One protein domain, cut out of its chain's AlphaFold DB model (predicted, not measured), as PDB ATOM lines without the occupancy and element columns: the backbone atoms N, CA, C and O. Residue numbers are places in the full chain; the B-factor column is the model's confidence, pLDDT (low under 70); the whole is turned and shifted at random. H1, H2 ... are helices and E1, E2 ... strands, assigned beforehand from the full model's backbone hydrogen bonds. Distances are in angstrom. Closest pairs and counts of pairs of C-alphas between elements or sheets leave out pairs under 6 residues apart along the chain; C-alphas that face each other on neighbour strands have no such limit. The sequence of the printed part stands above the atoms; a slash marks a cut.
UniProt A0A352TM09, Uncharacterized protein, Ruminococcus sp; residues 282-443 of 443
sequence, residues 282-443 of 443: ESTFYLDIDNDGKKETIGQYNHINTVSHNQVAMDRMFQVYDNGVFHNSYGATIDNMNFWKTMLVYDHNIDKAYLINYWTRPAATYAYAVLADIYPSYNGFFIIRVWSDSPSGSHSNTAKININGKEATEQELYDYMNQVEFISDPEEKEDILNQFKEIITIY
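What this domain is: This is residues 282 to 443 of the 443 residues of an uncharacterized protein of Ruminococcus sp (UniProt A0A352TM09). What does this domain look like? A strongly twisted sheet of seven strands, E5 to E11, has helices H1 and H2 running opposite ways over one of its faces; a sheet of four strands, E1 to E4, stands at one end of it, partly face to face with it as a loose sandwich, two sheets face to face, with the strands crossed at 41 degrees. How is it made up? The printed part has 162 residues with two named helices and eleven named strands, E1 to E10, H1, E11, H2 along the chain, and its class is mixed. The seven-strand sheet is branched with antiparallel neighbours, the smaller runs E1 E2 E3 E4, all antiparallel, and the whole is compact, with a radius of gyration of the C-alphas of 16.6 A and spans of 53 by 42 by 27 A.

Where its parts are: Where is the larger sheet? E5 is residues 333 to 335, E6 338 to 347 (25.0 A), E7 352 to 362 (29.6 A), E8 366 to 373 (22.9 A), E9 381 to 389 (20.2 A), E10 400 to 403 and E11 420 to 422. Where are the other elements? E1 is residues 282 to 287, from C-alpha 282 at (357.047, 367.755, 482.551), E2 296 to 302, E3 316 to 322 and E4 325 to 331. H1 is residues 410 to 418 (12.5 A), and H2, 428 to 442 (21.2 A), ends at C-alpha 442 at (324.074, 355.083, 470.356).

How they stand to each other: How is the larger sheet joined? E5 to E10 are a meander, each strand the antiparallel neighbour of the one before; N 341 and O 358 of E6 and E7 are 2.8 A apart, within hydrogen-bond range. E5 and E11 lie on one side of E6, E7 on the other; E6 bends by 68 degrees at residue 344, and N 346 and O 421 of E11 are 2.8 A apart. How do the helices stand? H2 is on this sheet, over E8 and E9, at a height over the sheet of 8.4 A, and the closest C-alphas of H2 and E9 are those of Phe 436 and Val 386, 6.3 A apart. H1, on the same face, lies over E9 at 7.8 A; in both helices every O i to N i+4 pair is within hydrogen-bond range. Where is the smaller sheet? E1 to E4 are a second meander, with N 299 and O 319 of E2 and E3 2.9 A apart; the closest C-alphas of E4 and E6 are those of Gly 331 and Thr 342, 5.0 A apart.

The domain as a whole: How far does it reach? The two C-alphas farthest apart, those of Gly 324 and Gly 393, are 54.2 A apart. Is it unbroken and sure? The printed part has no cut, and the link E2 to E3, 13 residues, is long. Mean pLDDT of the printed part is 80.2, with 39 residues under 70, among them 304 to 315 and 390 to 397.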
ATOM      1  N   GLU A 282     357.912 366.603 482.814       84.31
ATOM      2  CA  GLU A 282     357.047 367.755 482.551       84.31
ATOM      3  C   GLU A 282     356.466 368.333 483.832       84.31
ATOM      4  O   GLU A 282     356.296 369.545 483.941       84.31
ATOM      5  N   SER A 283     356.082 367.475 484.777       85.69
ATOM      6  CA  SER A 283     355.350 367.881 485.979       85.69
ATOM      7  C   SER A 283     355.564 366.888 487.110       85.69
ATOM      8  O   SER A 283     355.741 365.695 486.866       85.69
ATOM      9  N   THR A 284     355.523 367.380 488.348       88.25
ATOM     10  CA  THR A 284     355.581 366.546 489.557       88.25
ATOM     11  C   THR A 284     354.364 366.814 490.425       88.25
ATOM     12  O   THR A 284     353.991 367.965 490.632       88.25
ATOM     13  N   PHE A 285     353.766 365.751 490.952       90.50
ATOM     14  CA  PHE A 285     352.598 365.805 491.823       90.50
ATOM     15  C   PHE A 285     352.905 365.118 493.153       90.50
ATOM     16  O   PHE A 285     353.608 364.110 493.174       90.50
ATOM     17  N   TYR A 286     352.341 365.646 494.240       92.12
ATOM     18  CA  TYR A 286     352.461 365.088 495.589       92.12
ATOM     19  C   TYR A 286     351.060 364.792 496.118       92.12
ATOM     20  O   TYR A 286     350.345 365.706 496.541       92.12
ATOM     21  N   LEU A 287     350.636 363.536 496.026       93.06
ATOM     22  CA  LEU A 287     349.249 363.128 496.258       93.06
ATOM     23  C   LEU A 287     349.223 361.836 497.069       93.06
ATOM     24  O   LEU A 287     349.976 360.926 496.763       93.06
ATOM     25  N   ASP A 288     348.334 361.761 498.055       92.75
ATOM     26  CA  ASP A 288     348.011 360.524 498.776       92.75
ATOM     27  C   ASP A 288     346.988 359.741 497.934       92.75
ATOM     28  O   ASP A 288     345.790 360.043 497.956       92.75
ATOM     29  N   ILE A 289     347.470 358.837 497.075       91.25
ATOM     30  CA  ILE A 289     346.636 358.082 496.124       91.25
ATOM     31  C   ILE A 289     346.207 356.712 496.670       91.25
ATOM     32  O   ILE A 289     345.204 356.151 496.199       91.25
ATOM     33  N   ASP A 290     346.880 356.175 497.693       89.25
ATOM     34  CA  ASP A 290     346.460 354.947 498.386       89.25
ATOM     35  C   ASP A 290     345.775 355.151 499.751       89.25
ATOM     36  O   ASP A 290     345.215 354.188 500.291       89.25
ATOM     37  N   ASN A 291     345.663 356.396 500.219       88.00
ATOM     38  CA  ASN A 291     345.060 356.805 501.489       88.00
ATOM     39  C   ASN A 291     345.794 356.265 502.731       88.00
ATOM     40  O   ASN A 291     345.140 355.966 503.744       88.00
ATOM     41  N   ASP A 292     347.118 356.110 502.686       89.88
ATOM     42  CA  ASP A 292     347.916 355.733 503.859       89.88
ATOM     43  C   ASP A 292     348.289 356.935 504.762       89.88
ATOM     44  O   ASP A 292     348.742 356.751 505.901       89.88
ATOM     45  N   GLY A 293     347.995 358.161 504.309       89.62
ATOM     46  CA  GLY A 293     348.277 359.418 505.002       89.62
ATOM     47  C   GLY A 293     349.656 360.010 504.697       89.62
ATOM     48  O   GLY A 293     349.977 361.086 505.215       89.62
ATOM     49  N   LYS A 294     350.463 359.332 503.884       92.38
ATOM     50  CA  LYS A 294     351.630 359.875 503.200       92.38
ATOM     51  C   LYS A 294     351.251 360.221 501.768       92.38
ATOM     52  O   LYS A 294     350.220 359.818 501.256       92.38
ATOM     53  N   LYS A 295     352.060 361.071 501.149       93.38
ATOM     54  CA  LYS A 295     351.873 361.457 499.756       93.38
ATOM     55  C   LYS A 295     352.917 360.752 498.908       93.38
ATOM     56  O   LYS A 295     354.118 360.881 499.166       93.38
ATOM     57  N   GLU A 296     352.455 360.107 497.850       93.06
ATOM     58  CA  GLU A 296     353.297 359.615 496.774       93.06
ATOM     59  C   GLU A 296     353.792 360.789 495.936       93.06
ATOM     60  O   GLU A 296     353.096 361.791 495.733       93.06
ATOM     61  N   THR A 297     354.986 360.621 495.381       92.75
ATOM     62  CA  THR A 297     355.560 361.566 494.426       92.75
ATOM     63  C   THR A 297     355.422 360.990 493.031       92.75
ATOM     64  O   THR A 297     355.988 359.942 492.714       92.75
ATOM     65  N   ILE A 298     354.650 361.666 492.186       92.31
ATOM     66  CA  ILE A 298     354.323 361.202 490.841       92.31
ATOM     67  C   ILE A 298     354.950 362.136 489.811       92.31
ATOM     68  O   ILE A 298     354.606 363.313 489.743       92.31
ATOM     69  N   GLY A 299     355.841 361.601 488.979       89.81
ATOM     70  CA  GLY A 299     356.428 362.328 487.856       89.81
ATOM     71  C   GLY A 299     355.687 362.048 486.568       89.81
ATOM     72  O   GLY A 299     355.573 360.889 486.176       89.81
ATOM     73  N   GLN A 300     355.228 363.095 485.894       89.38
ATOM     74  CA  GLN A 300     354.711 363.044 484.534       89.38
ATOM     75  C   GLN A 300     355.833 363.358 483.546       89.38
ATOM     76  O   GLN A 300     356.468 364.403 483.648       89.38
ATOM     77  N   TYR A 301     356.049 362.481 482.572       84.12
ATOM     78  CA  TYR A 301     357.113 362.579 481.576       84.12
ATOM     79  C   TYR A 301     356.551 362.615 480.152       84.12
ATOM     80  O   TYR A 301     355.607 361.877 479.835       84.12
ATOM     81  N   ASN A 302     357.180 363.419 479.288       77.69
ATOM     82  CA  ASN A 302     356.838 363.512 477.869       77.69
ATOM     83  C   ASN A 302     357.385 362.347 477.032       77.69
ATOM     84  O   ASN A 302     358.313 361.635 477.417       77.69
ATOM     85  N   HIS A 303     356.750 362.127 475.881       71.00
ATOM     86  CA  HIS A 303     356.926 360.945 475.041       71.00
ATOM     87  C   HIS A 303     358.340 360.715 474.491       71.00
ATOM     88  O   HIS A 303     358.976 361.603 473.922       71.00
ATOM     89  N   ILE A 304     358.710 359.431 474.477       53.41
ATOM     90  CA  ILE A 304     359.773 358.864 473.656       53.41
ATOM     91  C   ILE A 304     359.197 358.138 472.434       53.41
ATOM     92  O   ILE A 304     358.658 357.037 472.569       53.41
ATOM     93  N   ASN A 305     359.391 358.672 471.227       51.66
ATOM     94  CA  ASN A 305     359.117 357.920 469.994       51.66
ATOM     95  C   ASN A 305     359.839 356.561 470.014       51.66
ATOM     96  O   ASN A 305     361.042 356.546 470.252       51.66
ATOM     97  N   THR A 306     359.199 355.457 469.596       48.75
ATOM     98  CA  THR A 306     359.802 354.630 468.527       48.75
ATOM     99  C   THR A 306     358.892 353.626 467.806       48.75
ATOM    100  O   THR A 306     358.020 352.960 468.344       48.75
ATOM    101  N   VAL A 307     359.239 353.530 466.519       45.41
ATOM    102  CA  VAL A 307     359.082 352.504 465.481       45.41
ATOM    103  C   VAL A 307     358.403 351.151 465.778       45.41
ATOM    104  O   VAL A 307     358.991 350.204 466.291       45.41
ATOM    105  N   SER A 308     357.293 351.005 465.047       40.94
ATOM    106  CA  SER A 308     356.874 349.869 464.209       40.94
ATOM    107  C   SER A 308     355.717 348.995 464.709       40.94
ATOM    108  O   SER A 308     355.747 348.379 465.762       40.94
ATOM    109  N   HIS A 309     354.699 348.974 463.841       42.19
ATOM    110  CA  HIS A 309     353.589 348.050 463.595       42.19
ATOM    111  C   HIS A 309     352.834 347.333 464.717       42.19
ATOM    112  O   HIS A 309     351.842 346.719 464.349       42.19
ATOM    113  N   ASN A 310     353.181 347.406 466.007       43.97
ATOM    114  CA  ASN A 310     352.310 346.807 467.025       43.97
ATOM    115  C   ASN A 310     352.429 347.273 468.478       43.97
ATOM    116  O   ASN A 310     351.753 346.668 469.298       43.97
ATOM    117  N   GLN A 311     353.189 348.307 468.846       49.03
ATOM    118  CA  GLN A 311     353.199 348.737 470.249       49.03
ATOM    119  C   GLN A 311     353.594 350.206 470.439       49.03
ATOM    120  O   GLN A 311     354.659 350.630 470.013       49.03
ATOM    121  N   VAL A 312     352.707 350.910 471.153       47.28
ATOM    122  CA  VAL A 312     353.008 351.954 472.143       47.28
ATOM    123  C   VAL A 312     353.565 353.281 471.592       47.28
ATOM    124  O   VAL A 312     354.764 353.534 471.581       47.28
ATOM    125  N   ALA A 313     352.651 354.182 471.216       48.00
ATOM    126  CA  ALA A 313     352.878 355.625 471.329       48.00
ATOM    127  C   ALA A 313     352.322 356.058 472.698       48.00
ATOM    128  O   ALA A 313     351.120 355.938 472.924       48.00
ATOM    129  N   MET A 314     353.186 356.465 473.634       59.31
ATOM    130  CA  MET A 314     352.765 357.010 474.935       59.31
ATOM    131  C   MET A 314     353.011 358.509 474.927       59.31
ATOM    132  O   MET A 314     354.100 358.927 475.299       59.31
ATOM    133  N   ASP A 315     352.027 359.313 474.533       66.69
ATOM    134  CA  ASP A 315     352.164 360.779 474.563       66.69
ATOM    135  C   ASP A 315     352.594 361.291 475.956       66.69
ATOM    136  O   ASP A 315     353.261 362.317 476.065       66.69
ATOM    137  N   ARG A 316     352.283 360.514 477.006       78.94
ATOM    138  CA  ARG A 316     352.586 360.787 478.411       78.94
ATOM    139  C   ARG A 316     352.791 359.501 479.222       78.94
ATOM    140  O   ARG A 316     352.109 358.497 478.980       78.94
ATOM    141  N   MET A 317     353.683 359.540 480.211       82.00
ATOM    142  CA  MET A 317     353.927 358.452 481.170       82.00
ATOM    143  C   MET A 317     354.067 358.996 482.600       82.00
ATOM    144  O   MET A 317     354.581 360.093 482.787       82.00
ATOM    145  N   PHE A 318     353.610 358.234 483.594       86.81
ATOM    146  CA  PHE A 318     353.701 358.543 485.020       86.81
ATOM    147  C   PHE A 318     354.607 357.549 485.749       86.81
ATOM    148  O   PHE A 318     354.385 356.342 485.666       86.81
ATOM    149  N   GLN A 319     355.579 358.038 486.514       87.44
ATOM    150  CA  GLN A 319     356.346 357.221 487.461       87.44
ATOM    151  C   GLN A 319     355.931 357.560 488.878       87.44
ATOM    152  O   GLN A 319     355.965 358.727 489.257       87.44
ATOM    153  N   VAL A 320     355.565 356.540 489.649       89.25
ATOM    154  CA  VAL A 320     355.164 356.699 491.048       89.25
ATOM    155  C   VAL A 320     356.323 356.308 491.951       89.25
ATOM    156  O   VAL A 320     356.910 355.233 491.789       89.25
ATOM    157  N   TYR A 321     356.634 357.183 492.898       89.44
ATOM    158  CA  TYR A 321     357.578 356.966 493.980       89.44
ATOM    159  C   TYR A 321     356.793 356.961 495.285       89.44
ATOM    160  O   TYR A 321     356.135 357.941 495.626       89.44
ATOM    161  N   ASP A 322     356.866 355.841 495.986       88.75
ATOM    162  CA  ASP A 322     356.117 355.565 497.201       88.75
ATOM    163  C   ASP A 322     357.108 355.252 498.319       88.75
ATOM    164  O   ASP A 322     358.056 354.477 498.138       88.75
ATOM    165  N   ASN A 323     356.921 355.902 499.466       85.31
ATOM    166  CA  ASN A 323     357.753 355.722 500.649       85.31
ATOM    167  C   ASN A 323     359.267 355.864 500.360       85.31
ATOM    168  O   ASN A 323     360.103 355.126 500.891       85.31
ATOM    169  N   GLY A 324     359.633 356.793 499.469       75.94
ATOM    170  CA  GLY A 324     361.026 357.061 499.096       75.94
ATOM    171  C   GLY A 324     361.590 356.141 498.008       75.94
ATOM    172  O   GLY A 324     362.777 356.226 497.680       75.94
ATOM    173  N   VAL A 325     360.777 355.232 497.464       80.75
ATOM    174  CA  VAL A 325     361.216 354.180 496.544       80.75
ATOM    175  C   VAL A 325     360.414 354.241 495.252       80.75
ATOM    176  O   VAL A 325     359.200 354.404 495.253       80.75
ATOM    177  N   PHE A 326     361.091 354.064 494.117       83.69
ATOM    178  CA  PHE A 326     360.409 353.895 492.836       83.69
ATOM    179  C   PHE A 326     359.501 352.657 492.880       83.69
ATOM    180  O   PHE A 326     359.992 351.541 493.066       83.69
ATOM    181  N   HIS A 327     358.200 352.866 492.692       84.50
ATOM    182  CA  HIS A 327     357.198 351.809 492.725       84.50
ATOM    183  C   HIS A 327     357.007 351.186 491.339       84.50
ATOM    184  O   HIS A 327     357.274 349.998 491.148       84.50
ATOM    185  N   ASN A 328     356.522 351.970 490.370       80.69
ATOM    186  CA  ASN A 328     356.217 351.484 489.024       80.69
ATOM    187  C   ASN A 328     355.991 352.635 488.031       80.69
ATOM    188  O   ASN A 328     355.788 353.789 488.421       80.69
ATOM    189  N   SER A 329     355.966 352.294 486.745       80.88
ATOM    190  CA  SER A 329     355.613 353.186 485.644       80.88
ATOM    191  C   SER A 329     354.216 352.869 485.086       80.88
ATOM    192  O   SER A 329     353.822 351.710 484.950       80.88
ATOM    193  N   TYR A 330     353.469 353.908 484.716       80.25
ATOM    194  CA  TYR A 330     352.092 353.828 484.233       80.25
ATOM    195  C   TYR A 330     351.914 354.717 483.008       80.25
ATOM    196  O   TYR A 330     352.381 355.850 482.977       80.25
ATOM    197  N   GLY A 331     351.223 354.246 481.978       76.81
ATOM    198  CA  GLY A 331     350.986 355.079 480.807       76.81
ATOM    199  C   GLY A 331     350.070 354.439 479.779       76.81
ATOM    200  O   GLY A 331     349.561 353.330 479.956       76.81
ATOM    201  N   ALA A 332     349.869 355.165 478.682       69.19
ATOM    202  CA  ALA A 332     348.976 354.748 477.614       69.19
ATOM    203  C   ALA A 332     349.498 353.515 476.860       69.19
ATOM    204  O   ALA A 332     350.667 353.430 476.497       69.19
ATOM    205  N   THR A 333     348.616 352.565 476.562       64.75
ATOM    206  CA  THR A 333     348.925 351.445 475.663       64.75
ATOM    207  C   THR A 333     347.800 351.269 474.653       64.75
ATOM    208  O   THR A 333     346.634 351.551 474.926       64.75
ATOM    209  N   ILE A 334     348.160 350.827 473.451       58.91
ATOM    210  CA  ILE A 334     347.198 350.480 472.407       58.91
ATOM    211  C   ILE A 334     347.368 348.989 472.140       58.91
ATOM    212  O   ILE A 334     348.421 348.565 471.667       58.91
ATOM    213  N   ASP A 335     346.333 348.206 472.444       59.75
ATOM    214  CA  ASP A 335     346.255 346.785 472.098       59.75
ATOM    215  C   ASP A 335     345.053 346.553 471.173       59.75
ATOM    216  O   ASP A 335     343.890 346.647 471.585       59.75
ATOM    217  N   ASN A 336     345.342 346.256 469.902       63.03
ATOM    218  CA  ASN A 336     344.388 346.069 468.806       63.03
ATOM    219  C   ASN A 336     343.412 347.248 468.588       63.03
ATOM    220  O   ASN A 336     343.631 348.074 467.708       63.03
ATOM    221  N   MET A 337     342.307 347.278 469.351       56.75
ATOM    222  CA  MET A 337     341.199 348.253 469.289       56.75
ATOM    223  C   MET A 337     340.862 348.857 470.665       56.75
ATOM    224  O   MET A 337     339.895 349.607 470.779       56.75
ATOM    225  N   ASN A 338     341.603 348.492 471.716       63.34
ATOM    226  CA  ASN A 338     341.419 349.065 473.042       63.34
ATOM    227  C   ASN A 338     342.368 350.245 473.201       63.34
ATOM    228  O   ASN A 338     343.576 350.113 472.989       63.34
ATOM    229  N   PHE A 339     341.810 351.374 473.605       67.44
ATOM    230  CA  PHE A 339     342.562 352.577 473.911       67.44
ATOM    231  C   PHE A 339     342.684 352.708 475.423       67.44
ATOM    232  O   PHE A 339     341.663 352.593 476.097       67.44
ATOM    233  N   TRP A 340     343.906 352.857 475.938       75.56
ATOM    234  CA  TRP A 340     344.193 352.970 477.369       75.56
ATOM    235  C   TRP A 340     344.927 354.286 477.610       75.56
ATOM    236  O   TRP A 340     345.923 354.550 476.938       75.56
ATOM    237  N   LYS A 341     344.464 355.089 478.569       80.38
ATOM    238  CA  LYS A 341     345.108 356.330 479.011       80.38
ATOM    239  C   LYS A 341     345.261 356.328 480.521       80.38
ATOM    240  O   LYS A 341     344.315 356.030 481.239       80.38
ATOM    241  N   THR A 342     346.437 356.718 480.993       85.19
ATOM    242  CA  THR A 342     346.679 356.975 482.416       85.19
ATOM    243  C   THR A 342     346.594 358.467 482.699       85.19
ATOM    244  O   THR A 342     347.019 359.278 481.868       85.19
ATOM    245  N   MET A 343     346.006 358.825 483.839       90.00
ATOM    246  CA  MET A 343     345.729 360.208 484.229       90.00
ATOM    247  C   MET A 343     345.707 360.326 485.756       90.00
ATOM    248  O   MET A 343     345.380 359.354 486.440       90.00
ATOM    249  N   LEU A 344     345.992 361.517 486.281       92.75
ATOM    250  CA  LEU A 344     345.758 361.855 487.686       92.75
ATOM    251  C   LEU A 344     344.457 362.639 487.818       92.75
ATOM    252  O   LEU A 344     344.238 363.619 487.102       92.75
ATOM    253  N   VAL A 345     343.608 362.220 488.753       93.81
ATOM    254  CA  VAL A 345     342.338 362.892 489.044       93.81
ATOM    255  C   VAL A 345     342.154 363.106 490.537       93.81
ATOM    256  O   VAL A 345     342.641 362.323 491.349       93.81
ATOM    257  N   TYR A 346     341.416 364.150 490.888       94.31
ATOM    258  CA  TYR A 346     340.932 364.401 492.235       94.31
ATOM    259  C   TYR A 346     339.415 364.314 492.255       94.31
ATOM    260  O   TYR A 346     338.719 365.000 491.505       94.31
ATOM    261  N   ASP A 347     338.889 363.444 493.100       93.94
ATOM    262  CA  ASP A 347     337.465 363.221 493.252       93.94
ATOM    263  C   ASP A 347     336.933 364.010 494.452       93.94
ATOM    264  O   ASP A 347     336.987 363.554 495.598       93.94
ATOM    265  N   HIS A 348     336.370 365.193 494.184       95.31
ATOM    266  CA  HIS A 348     335.786 366.056 495.217       95.31
ATOM    267  C   HIS A 348     334.543 365.436 495.874       95.31
ATOM    268  O   HIS A 348     334.132 365.888 496.942       95.31
ATOM    269  N   ASN A 349     333.933 364.389 495.294       92.94
ATOM    270  CA  ASN A 349     332.780 363.720 495.913       92.94
ATOM    271  C   ASN A 349     333.162 362.969 497.195       92.94
ATOM    272  O   ASN A 349     332.318 362.778 498.075       92.94
ATOM    273  N   ILE A 350     334.404 362.490 497.269       90.81
ATOM    274  CA  ILE A 350     334.908 361.638 498.355       90.81
ATOM    275  C   ILE A 350     336.253 362.108 498.915       90.81
ATOM    276  O   ILE A 350     336.789 361.434 499.790       90.81
ATOM    277  N   ASP A 351     336.747 363.256 498.446       91.38
ATOM    278  CA  ASP A 351     337.988 363.889 498.897       91.38
ATOM    279  C   ASP A 351     339.198 362.953 498.735       91.38
ATOM    280  O   ASP A 351     339.922 362.668 499.687       91.38
ATOM    281  N   LYS A 352     339.361 362.393 497.524       91.19
ATOM    282  CA  LYS A 352     340.415 361.414 497.216       91.19
ATOM    283  C   LYS A 352     341.085 361.678 495.865       91.19
ATOM    284  O   LYS A 352     340.403 361.875 494.859       91.19
ATOM    285  N   ALA A 353     342.415 361.601 495.832       93.31
ATOM    286  CA  ALA A 353     343.201 361.570 494.604       93.31
ATOM    287  C   ALA A 353     343.338 360.138 494.063       93.31
ATOM    288  O   ALA A 353     343.399 359.170 494.819       93.31
ATOM    289  N   TYR A 354     343.418 360.005 492.743       91.88
ATOM    290  CA  TYR A 354     343.586 358.724 492.076       91.88
ATOM    291  C   TYR A 354     344.572 358.821 490.923       91.88
ATOM    292  O   TYR A 354     344.505 359.741 490.103       91.88
ATOM    293  N   LEU A 355     345.401 357.786 490.792       91.31
ATOM    294  CA  LEU A 355     345.993 357.432 489.513       91.31
ATOM    295  C   LEU A 355     345.019 356.498 488.804       91.31
ATOM    296  O   LEU A 355     344.792 355.370 489.245       91.31
ATOM    297  N   ILE A 356     344.421 356.976 487.717       88.62
ATOM    298  CA  ILE A 356     343.384 356.239 487.004       88.62
ATOM    299  C   ILE A 356     343.873 355.720 485.664       88.62
ATOM    300  O   ILE A 356     344.692 356.334 484.981       88.62
ATOM    301  N   ASN A 357     343.287 354.601 485.256       85.94
ATOM    302  CA  ASN A 357     343.312 354.145 483.881       85.94
ATOM    303  C   ASN A 357     341.922 354.316 483.271       85.94
ATOM    304  O   ASN A 357     340.929 353.790 483.784       85.94
ATOM    305  N   TYR A 358     341.877 355.037 482.161       85.75
ATOM    306  CA  TYR A 358     340.736 355.123 481.278       85.75
ATOM    307  C   TYR A 358     340.915 354.140 480.132       85.75
ATOM    308  O   TYR A 358     341.917 354.205 479.420       85.75
ATOM    309  N   TRP A 359     339.938 353.265 479.903       81.56
ATOM    310  CA  TRP A 359     339.943 352.473 478.678       81.56
ATOM    311  C   TRP A 359     338.573 352.288 478.058       81.56
ATOM    312  O   TRP A 359     337.543 352.193 478.733       81.56
ATOM    313  N   THR A 360     338.590 352.194 476.732       79.25
ATOM    314  CA  THR A 360     337.399 352.060 475.896       79.25
ATOM    315  C   THR A 360     337.531 350.883 474.959       79.25
ATOM    316  O   THR A 360     338.616 350.626 474.426       79.25
ATOM    317  N   ARG A 361     336.406 350.237 474.661       76.62
ATOM    318  CA  ARG A 361     336.326 349.259 473.580       76.62
ATOM    319  C   ARG A 361     335.078 349.488 472.735       76.62
ATOM    320  O   ARG A 361     333.994 349.075 473.147       76.62
ATOM    321  N   PRO A 362     335.218 350.082 471.542       64.75
ATOM    322  CA  PRO A 362     334.147 350.104 470.563       64.75
ATOM    323  C   PRO A 362     334.117 348.767 469.807       64.75
ATOM    324  O   PRO A 362     335.055 348.418 469.088       64.75
ATOM    325  N   ALA A 363     333.041 347.995 469.951       62.16
ATOM    326  CA  ALA A 363     332.736 346.882 469.055       62.16
ATOM    327  C   ALA A 363     331.362 347.087 468.409       62.16
ATOM    328  O   ALA A 363     330.475 347.736 468.960       62.16
ATOM    329  N   ALA A 364     331.155 346.486 467.234       59.94
ATOM    330  CA  ALA A 364     329.880 346.560 466.515       59.94
ATOM    331  C   ALA A 364     328.686 345.982 467.310       59.94
ATOM    332  O   ALA A 364     327.541 346.194 466.928       59.94
ATOM    333  N   THR A 365     328.948 345.233 468.387       57.12
ATOM    334  CA  THR A 365     327.940 344.530 469.192       57.12
ATOM    335  C   THR A 365     327.992 344.847 470.690       57.12
ATOM    336  O   THR A 365     327.075 344.483 471.406       57.12
ATOM    337  N   TYR A 366     329.021 345.506 471.211       67.88
ATOM    338  CA  TYR A 366     329.061 345.938 472.612       67.88
ATOM    339  C   TYR A 366     330.060 347.079 472.743       67.88
ATOM    340  O   TYR A 366     331.103 347.071 472.087       67.88
ATOM    341  N   ALA A 367     329.740 348.054 473.583       76.75
ATOM    342  CA  ALA A 367     330.614 349.184 473.852       76.75
ATOM    343  C   ALA A 367     330.762 349.342 475.358       76.75
ATOM    344  O   ALA A 367     329.796 349.164 476.100       76.75
ATOM    345  N   TYR A 368     331.972 349.651 475.815       84.06
ATOM    346  CA  TYR A 368     332.195 350.024 477.203       84.06
ATOM    347  C   TYR A 368     333.312 351.058 477.326       84.06
ATOM    348  O   TYR A 368     334.254 351.065 476.529       84.06
ATOM    349  N   ALA A 369     333.204 351.891 478.356       86.94
ATOM    350  CA  ALA A 369     334.208 352.845 478.795       86.94
ATOM    351  C   ALA A 369     334.296 352.803 480.325       86.94
ATOM    352  O   ALA A 369     333.279 352.679 481.019       86.94
ATOM    353  N   VAL A 370     335.518 352.845 480.850       87.31
ATOM    354  CA  VAL A 370     335.792 352.623 482.273       87.31
ATOM    355  C   VAL A 370     336.822 353.619 482.774       87.31
ATOM    356  O   VAL A 370     337.813 353.847 482.091       87.31
ATOM    357  N   LEU A 371     336.599 354.145 483.979       89.38
ATOM    358  CA  LEU A 371     337.610 354.791 484.814       89.38
ATOM    359  C   LEU A 371     337.859 353.882 486.015       89.38
ATOM    360  O   LEU A 371     336.921 353.566 486.755       89.38
ATOM    361  N   ALA A 372     339.096 353.435 486.199       88.19
ATOM    362  CA  ALA A 372     339.466 352.597 487.334       88.19
ATOM    363  C   ALA A 372     340.706 353.122 488.034       88.19
ATOM    364  O   ALA A 372     341.645 353.554 487.368       88.19
ATOM    365  N   ASP A 373     340.704 353.003 489.356       88.00
ATOM    366  CA  ASP A 373     341.901 353.161 490.171       88.00
ATOM    367  C   ASP A 373     342.867 352.006 489.867       88.00
ATOM    368  O   ASP A 373     342.461 350.836 489.828       88.00
ATOM    369  N   ILE A 374     344.127 352.333 489.586       84.12
ATOM    370  CA  ILE A 374     345.174 351.355 489.247       84.12
ATOM    371  C   ILE A 374     346.296 351.289 490.281       84.12
ATOM    372  O   ILE A 374     347.243 350.513 490.106       84.12
ATOM    373  N   TYR A 375     346.189 352.068 491.357       83.00
ATOM    374  CA  TYR A 375     347.161 352.123 492.438       83.00
ATOM    375  C   TYR A 375     346.526 351.659 493.765       83.00
ATOM    376  O   TYR A 375     345.336 351.875 493.978       83.00
ATOM    377  N   PRO A 376     347.247 350.940 494.652       69.31
ATOM    378  CA  PRO A 376     348.618 350.431 494.513       69.31
ATOM    379  C   PRO A 376     348.718 349.157 493.652       69.31
ATOM    380  O   PRO A 376     349.804 348.642 493.394       69.31
ATOM    381  N   SER A 377     347.594 348.613 493.173       64.75
ATOM    382  CA  SER A 377     347.592 347.446 492.283       64.75
ATOM    383  C   SER A 377     346.534 347.567 491.191       64.75
ATOM    384  O   SER A 377     345.444 348.070 491.440       64.75
ATOM    385  N   TYR A 378     346.804 346.991 490.014       63.31
ATOM    386  CA  TYR A 378     345.883 346.923 488.863       63.31
ATOM    387  C   TYR A 378     344.556 346.168 489.131       63.31
ATOM    388  O   TYR A 378     343.787 345.904 488.204       63.31
ATOM    389  N   ASN A 379     344.258 345.795 490.379       54.59
ATOM    390  CA  ASN A 379     343.043 345.088 490.767       54.59
ATOM    391  C   ASN A 379     341.830 346.032 490.884       54.59
ATOM    392  O   ASN A 379     341.227 346.175 491.941       54.59
ATOM    393  N   GLY A 380     341.416 346.583 489.742       56.72
ATOM    394  CA  GLY A 380     340.026 346.535 489.283       56.72
ATOM    395  C   GLY A 380     338.930 347.182 490.133       56.72
ATOM    396  O   GLY A 380     337.787 346.726 490.033       56.72
ATOM    397  N   PHE A 381     339.210 348.225 490.921       70.06
ATOM    398  CA  PHE A 381     338.126 349.060 491.442       70.06
ATOM    399  C   PHE A 381     337.677 350.047 490.359       70.06
ATOM    400  O   PHE A 381     338.327 351.056 490.087       70.06
ATOM    401  N   PHE A 382     336.566 349.725 489.694       84.31
ATOM    402  CA  PHE A 382     335.950 350.626 488.723       84.31
ATOM    403  C   PHE A 382     335.263 351.765 489.472       84.31
ATOM    404  O   PHE A 382     334.258 351.543 490.149       84.31
ATOM    405  N   ILE A 383     335.805 352.968 489.318       89.00
ATOM    406  CA  ILE A 383     335.197 354.198 489.822       89.00
ATOM    407  C   ILE A 383     333.951 354.477 488.987       89.00
ATOM    408  O   ILE A 383     332.857 354.605 489.525       89.00
ATOM    409  N   ILE A 384     334.095 354.477 487.659       92.31
ATOM    410  CA  ILE A 384     332.987 354.633 486.716       92.31
ATOM    411  C   ILE A 384     333.058 353.534 485.668       92.31
ATOM    412  O   ILE A 384     334.118 353.231 485.120       92.31
ATOM    413  N   ARG A 385     331.903 352.964 485.339       91.31
ATOM    414  CA  ARG A 385     331.746 352.056 484.208       91.31
ATOM    415  C   ARG A 385     330.462 352.382 483.461       91.31
ATOM    416  O   ARG A 385     329.378 352.310 484.032       91.31
ATOM    417  N   VAL A 386     330.594 352.651 482.167       90.38
ATOM    418  CA  VAL A 386     329.478 352.827 481.233       90.38
ATOM    419  C   VAL A 386     329.586 351.746 480.171       90.38
ATOM    420  O   VAL A 386     330.639 351.600 479.551       90.38
ATOM    421  N   TRP A 387     328.540 350.947 479.975       88.69
ATOM    422  CA  TRP A 387     328.566 349.874 478.982       88.69
ATOM    423  C   TRP A 387     327.189 349.551 478.422       88.69
ATOM    424  O   TRP A 387     326.185 349.713 479.104       88.69
ATOM    425  N   SER A 388     327.156 349.020 477.205       82.00
ATOM    426  CA  SER A 388     325.969 348.412 476.610       82.00
ATOM    427  C   SER A 388     326.289 346.979 476.185       82.00
ATOM    428  O   SER A 388     327.263 346.718 475.468       82.00
ATOM    429  N   ASP A 389     325.477 346.037 476.666       71.25
ATOM    430  CA  ASP A 389     325.521 344.637 476.256       71.25
ATOM    431  C   ASP A 389     324.653 344.490 474.985       71.25
ATOM    432  O   ASP A 389     323.471 344.811 475.051       71.25
ATOM    433  N   SER A 390     325.144 343.929 473.863       57.38
ATOM    434  CA  SER A 390     324.228 343.165 472.988       57.38
ATOM    435  C   SER A 390     324.170 341.741 473.514       57.38
ATOM    436  O   SER A 390     325.110 340.969 473.282       57.38
ATOM    437  N   PRO A 391     323.059 341.303 474.124       47.94
ATOM    438  CA  PRO A 391     322.739 339.895 474.075       47.94
ATOM    439  C   PRO A 391     322.509 339.587 472.598       47.94
ATOM    440  O   PRO A 391     321.699 340.240 471.941       47.94
ATOM    441  N   SER A 392     323.232 338.607 472.072       49.50
ATOM    442  CA  SER A 392     323.010 337.998 470.765       49.50
ATOM    443  C   SER A 392     321.509 337.859 470.443       49.50
ATOM    444  O   SER A 392     320.868 336.883 470.823       49.50
ATOM    445  N   GLY A 393     320.950 338.847 469.731       48.88
ATOM    446  CA  GLY A 393     319.575 338.844 469.223       48.88
ATOM    447  C   GLY A 393     318.489 339.582 470.026       48.88
ATOM    448  O   GLY A 393     317.326 339.425 469.665       48.88
ATOM    449  N   SER A 394     318.792 340.387 471.055       50.03
ATOM    450  CA  SER A 394     317.778 341.215 471.746       50.03
ATOM    451  C   SER A 394     318.072 342.708 471.602       50.03
ATOM    452  O   SER A 394     319.018 343.210 472.196       50.03
ATOM    453  N   HIS A 395     317.231 343.425 470.855       47.62
ATOM    454  CA  HIS A 395     317.275 344.882 470.661       47.62
ATOM    455  C   HIS A 395     316.826 345.685 471.901       47.62
ATOM    456  O   HIS A 395     316.090 346.662 471.771       47.62
ATOM    457  N   SER A 396     317.221 345.280 473.111       51.97
ATOM    458  CA  SER A 396     317.108 346.136 474.299       51.97
ATOM    459  C   SER A 396     318.481 346.736 474.593       51.97
ATOM    460  O   SER A 396     319.167 346.345 475.534       51.97
ATOM    461  N   ASN A 397     318.875 347.637 473.700       58.34
ATOM    462  CA  ASN A 397     320.027 348.520 473.798       58.34
ATOM    463  C   ASN A 397     319.791 349.479 474.967       58.34
ATOM    464  O   ASN A 397     319.086 350.477 474.830       58.34
ATOM    465  N   THR A 398     320.214 349.103 476.167       73.19
ATOM    466  CA  THR A 398     320.122 349.985 477.329       73.19
ATOM    467  C   THR A 398     321.488 350.026 477.968       73.19
ATOM    468  O   THR A 398     321.912 349.053 478.600       73.19
ATOM    469  N   ALA A 399     322.173 351.150 477.773       83.50
ATOM    470  CA  ALA A 399     323.403 351.434 478.476       83.50
ATOM    471  C   ALA A 399     323.179 351.338 479.990       83.50
ATOM    472  O   ALA A 399     322.180 351.805 480.541       83.50
ATOM    473  N   LYS A 400     324.127 350.699 480.659       90.06
ATOM    474  CA  LYS A 400     324.214 350.594 482.106       90.06
ATOM    475  C   LYS A 400     325.338 351.496 482.572       90.06
ATOM    476  O   LYS A 400     326.401 351.560 481.952       90.06
ATOM    477  N   ILE A 401     325.087 352.172 483.680       93.62
ATOM    478  CA  ILE A 401     326.028 353.086 484.311       93.62
ATOM    479  C   ILE A 401     326.238 352.589 485.731       93.62
ATOM    480  O   ILE A 401     325.288 352.257 486.443       93.62
ATOM    481  N   ASN A 402     327.497 352.517 486.131       93.81
ATOM    482  CA  ASN A 402     327.894 352.160 487.474       93.81
ATOM    483  C   ASN A 402     328.908 353.176 487.994       93.81
ATOM    484  O   ASN A 402     329.859 353.501 487.283       93.81
ATOM    485  N   ILE A 403     328.693 353.644 489.220       93.19
ATOM    486  CA  ILE A 403     329.597 354.534 489.945       93.19
ATOM    487  C   ILE A 403     329.918 353.866 491.282       93.19
ATOM    488  O   ILE A 403     329.008 353.537 492.050       93.19
ATOM    489  N   ASN A 404     331.199 353.627 491.560       88.75
ATOM    490  CA  ASN A 404     331.694 353.000 492.788       88.75
ATOM    491  C   ASN A 404     330.953 351.698 493.149       88.75
ATOM    492  O   ASN A 404     330.574 351.460 494.300       88.75
ATOM    493  N   GLY A 405     330.683 350.860 492.147       87.50
ATOM    494  CA  GLY A 405     329.993 349.582 492.317       87.50
ATOM    495  C   GLY A 405     328.464 349.665 492.374       87.50
ATOM    496  O   GLY A 405     327.819 348.617 492.421       87.50
ATOM    497  N   LYS A 406     327.849 350.853 492.305       91.75
ATOM    498  CA  LYS A 406     326.385 351.040 492.362       91.75
ATOM    499  C   LYS A 406     325.819 351.476 491.015       91.75
ATOM    500  O   LYS A 406     326.436 352.280 490.328       91.75
ATOM    501  N   GLU A 407     324.653 350.946 490.638       93.56
ATOM    502  CA  GLU A 407     323.923 351.447 489.465       93.56
ATOM    503  C   GLU A 407     323.599 352.933 489.636       93.56
ATOM    504  O   GLU A 407     323.225 353.363 490.729       93.56
ATOM    505  N   ALA A 408     323.755 353.689 488.554       94.25
ATOM    506  CA  ALA A 408     323.519 355.123 488.516       94.25
ATOM    507  C   ALA A 408     322.719 355.508 487.267       94.25
ATOM    508  O   ALA A 408     322.657 354.777 486.276       94.25
ATOM    509  N   THR A 409     322.095 356.671 487.326       94.69
ATOM    510  CA  THR A 409     321.438 357.330 486.201       94.69
ATOM    511  C   THR A 409     322.432 358.167 485.396       94.69
ATOM    512  O   THR A 409     323.536 358.473 485.845       94.69
ATOM    513  N   GLU A 410     322.024 358.581 484.197       93.69
ATOM    514  CA  GLU A 410     322.802 359.502 483.363       93.69
ATOM    515  C   GLU A 410     323.074 360.838 484.073       93.69
ATOM    516  O   GLU A 410     324.197 361.334 484.052       93.69
ATOM    517  N   GLN A 411     322.071 361.397 484.760       95.00
ATOM    518  CA  GLN A 411     322.246 362.649 485.497       95.00
ATOM    519  C   GLN A 411     323.237 362.483 486.655       95.00
ATOM    520  O   GLN A 411     324.106 363.331 486.828       95.00
ATOM    521  N   GLU A 412     323.158 361.375 487.400       96.25
ATOM    522  CA  GLU A 412     324.109 361.081 488.479       96.25
ATOM    523  C   GLU A 412     325.542 360.929 487.954       96.25
ATOM    524  O   GLU A 412     326.470 361.384 488.615       96.25
ATOM    525  N   LEU A 413     325.740 360.360 486.758       95.44
ATOM    526  CA  LEU A 413     327.057 360.312 486.110       95.44
ATOM    527  C   LEU A 413     327.606 361.708 485.817       95.44
ATOM    528  O   LEU A 413     328.772 361.975 486.100       95.44
ATOM    529  N   TYR A 414     326.795 362.595 485.244       95.00
ATOM    530  CA  TYR A 414     327.239 363.950 484.916       95.00
ATOM    531  C   TYR A 414     327.498 364.788 486.164       95.00
ATOM    532  O   TYR A 414     328.512 365.483 486.232       95.00
ATOM    533  N   ASP A 415     326.628 364.686 487.167       95.88
ATOM    534  CA  ASP A 415     326.809 365.361 488.449       95.88
ATOM    535  C   ASP A 415     328.085 364.873 489.143       95.88
ATOM    536  O   ASP A 415     328.866 365.693 489.627       95.88
ATOM    537  N   TYR A 416     328.350 363.562 489.106       95.50
ATOM    538  CA  TYR A 416     329.582 362.982 489.632       95.50
ATOM    539  C   TYR A 416     330.813 363.497 488.886       95.50
ATOM    540  O   TYR A 416     331.735 364.018 489.507       95.50
ATOM    541  N   MET A 417     330.818 363.409 487.550       94.31
ATOM    542  CA  MET A 417     331.934 363.862 486.717       94.31
ATOM    543  C   MET A 417     332.203 365.359 486.876       94.31
ATOM    544  O   MET A 417     333.353 365.777 486.789       94.31
ATOM    545  N   ASN A 418     331.194 366.186 487.157       94.62
ATOM    546  CA  ASN A 418     331.399 367.608 487.447       94.62
ATOM    547  C   ASN A 418     332.262 367.841 488.695       94.62
ATOM    548  O   ASN A 418     332.998 368.822 488.727       94.62
ATOM    549  N   GLN A 419     332.212 366.928 489.665       95.69
ATOM    550  CA  GLN A 419     333.021 366.952 490.885       95.69
ATOM    551  C   GLN A 419     334.356 366.193 490.744       95.69
ATOM    552  O   GLN A 419     335.137 366.159 491.687       95.69
ATOM    553  N   VAL A 420     334.648 365.591 489.587       94.56
ATOM    554  CA  VAL A 420     335.962 364.990 489.308       94.56
ATOM    555  C   VAL A 420     336.834 366.003 488.572       94.56
ATOM    556  O   VAL A 420     336.502 366.454 487.471       94.56
ATOM    557  N   GLU A 421     337.950 366.372 489.178       94.06
ATOM    558  CA  GLU A 421     338.973 367.242 488.611       94.06
ATOM    559  C   GLU A 421     340.079 366.402 487.971       94.06
ATOM    560  O   GLU A 421     340.549 365.433 488.555       94.06
ATOM    561  N   PHE A 422     340.493 366.765 486.760       92.19
ATOM    562  CA  PHE A 422     341.574 366.092 486.046       92.19
ATOM    563  C   PHE A 422     342.839 366.922 486.213       92.19
ATOM    564  O   PHE A 422     342.994 367.950 485.563       92.19
ATOM    565  N   ILE A 423     343.702 366.483 487.128       90.69
ATOM    566  CA  ILE A 423     344.867 367.247 487.581       90.69
ATOM    567  C   ILE A 423     345.961 367.235 486.512       90.69
ATOM    568  O   ILE A 423     346.573 368.262 486.245       90.69
ATOM    569  N   SER A 424     346.209 366.079 485.888       87.81
ATOM    570  CA  SER A 424     347.308 365.941 484.923       87.81
ATOM    571  C   SER A 424     347.032 366.585 483.563       87.81
ATOM    572  O   SER A 424     347.971 366.926 482.853       87.81
ATOM    573  N   ASP A 425     345.759 366.670 483.165       86.19
ATOM    574  CA  ASP A 425     345.320 367.317 481.922       86.19
ATOM    575  C   ASP A 425     343.798 367.558 481.959       86.19
ATOM    576  O   ASP A 425     343.008 366.618 481.791       86.19
ATOM    577  N   PRO A 426     343.364 368.810 482.191       85.44
ATOM    578  CA  PRO A 426     341.950 369.156 482.255       85.44
ATOM    579  C   PRO A 426     341.172 368.932 480.950       85.44
ATOM    580  O   PRO A 426     339.953 368.740 481.009       85.44
ATOM    581  N   GLU A 427     341.827 368.964 479.782       85.00
ATOM    582  CA  GLU A 427     341.143 368.858 478.483       85.00
ATOM    583  C   GLU A 427     340.570 367.451 478.260       85.00
ATOM    584  O   GLU A 427     339.498 367.288 477.673       85.00
ATOM    585  N   GLU A 428     341.212 366.424 478.822       85.00
ATOM    586  CA  GLU A 428     340.805 365.030 478.636       85.00
ATOM    587  C   GLU A 428     339.460 364.681 479.292       85.00
ATOM    588  O   GLU A 428     338.812 363.699 478.910       85.00
ATOM    589  N   LYS A 429     339.008 365.489 480.260       89.56
ATOM    590  CA  LYS A 429     337.710 365.309 480.920       89.56
ATOM    591  C   LYS A 429     336.561 365.324 479.915       89.56
ATOM    592  O   LYS A 429     335.655 364.492 479.999       89.56
ATOM    593  N   GLU A 430     336.586 366.275 478.982       89.69
ATOM    594  CA  GLU A 430     335.498 366.461 478.020       89.69
ATOM    595  C   GLU A 430     335.473 365.326 476.988       89.69
ATOM    596  O   GLU A 430     334.399 364.822 476.654       89.69
ATOM    597  N   ASP A 431     336.640 364.846 476.554       87.44
ATOM    598  CA  ASP A 431     336.759 363.699 475.645       87.44
ATOM    599  C   ASP A 431     336.155 362.424 476.253       87.44
ATOM    600  O   ASP A 431     335.361 361.726 475.612       87.44
ATOM    601  N   ILE A 432     336.472 362.141 477.519       88.56
ATOM    602  CA  ILE A 432     335.934 360.984 478.251       88.56
ATOM    603  C   ILE A 432     334.420 361.113 478.433       88.56
ATOM    604  O   ILE A 432     333.670 360.158 478.205       88.56
ATOM    605  N   LEU A 433     333.949 362.305 478.805       90.25
ATOM    606  CA  LEU A 433     332.527 362.574 478.973       90.25
ATOM    607  C   LEU A 433     331.756 362.382 477.657       90.25
ATOM    608  O   LEU A 433     330.652 361.828 477.657       90.25
ATOM    609  N   ASN A 434     332.338 362.795 476.531       89.06
ATOM    610  CA  ASN A 434     331.762 362.588 475.207       89.06
ATOM    611  C   ASN A 434     331.696 361.108 474.827       89.06
ATOM    612  O   ASN A 434     330.675 360.671 474.292       89.06
ATOM    613  N   GLN A 435     332.699 360.310 475.192       87.31
ATOM    614  CA  GLN A 435     332.640 358.866 474.982       87.31
ATOM    615  C   GLN A 435     331.539 358.195 475.815       87.31
ATOM    616  O   GLN A 435     330.845 357.306 475.313       87.31
ATOM    617  N   PHE A 436     331.342 358.615 477.070       90.00
ATOM    618  CA  PHE A 436     330.232 358.123 477.889       90.00
ATOM    619  C   PHE A 436     328.874 358.459 477.261       90.00
ATOM    620  O   PHE A 436     328.039 357.563 477.119       90.00
ATOM    621  N   LYS A 437     328.676 359.708 476.817       89.31
ATOM    622  CA  LYS A 437     327.461 360.150 476.105       89.31
ATOM    623  C   LYS A 437     327.202 359.321 474.847       89.31
ATOM    624  O   LYS A 437     326.059 358.943 474.584       89.31
ATOM    625  N   GLU A 438     328.250 359.026 474.077       86.06
ATOM    626  CA  GLU A 438     328.153 358.220 472.861       86.06
ATOM    627  C   GLU A 438     327.629 356.811 473.166       86.06
ATOM    628  O   GLU A 438     326.680 356.359 472.526       86.06
ATOM    629  N   ILE A 439     328.179 356.144 474.188       84.19
ATOM    630  CA  ILE A 439     327.729 354.805 474.597       84.19
ATOM    631  C   ILE A 439     326.276 354.838 475.075       84.19
ATOM    632  O   ILE A 439     325.516 353.949 474.715       84.19
ATOM    633  N   ILE A 440     325.883 355.859 475.842       85.25
ATOM    634  CA  ILE A 440     324.516 356.005 476.369       85.25
ATOM    635  C   ILE A 440     323.490 356.261 475.256       85.25
ATOM    636  O   ILE A 440     322.350 355.809 475.348       85.25
ATOM    637  N   THR A 441     323.878 357.002 474.213       81.44
ATOM    638  CA  THR A 441     322.949 357.460 473.167       81.44
ATOM    639  C   THR A 441     322.855 356.494 471.987       81.44
ATOM    640  O   THR A 441     321.783 356.341 471.399       81.44
ATOM    641  N   ILE A 442     323.979 355.893 471.582       73.25
ATOM    642  CA  ILE A 442     324.074 355.083 470.356       73.25
ATOM    643  C   ILE A 442     323.783 353.601 470.624       73.25
ATOM    644  O   ILE A 442     323.188 352.935 469.769       73.25
ATOM    645  N   TYR A 443     324.208 353.083 471.779       63.56
ATOM    646  CA  TYR A 443     324.178 351.660 472.125       63.56
ATOM    647  C   TYR A 443     323.214 351.355 473.264       63.56
ATOM    648  O   TYR A 443     322.860 350.158 473.377       63.56
TER     649      TYR A 443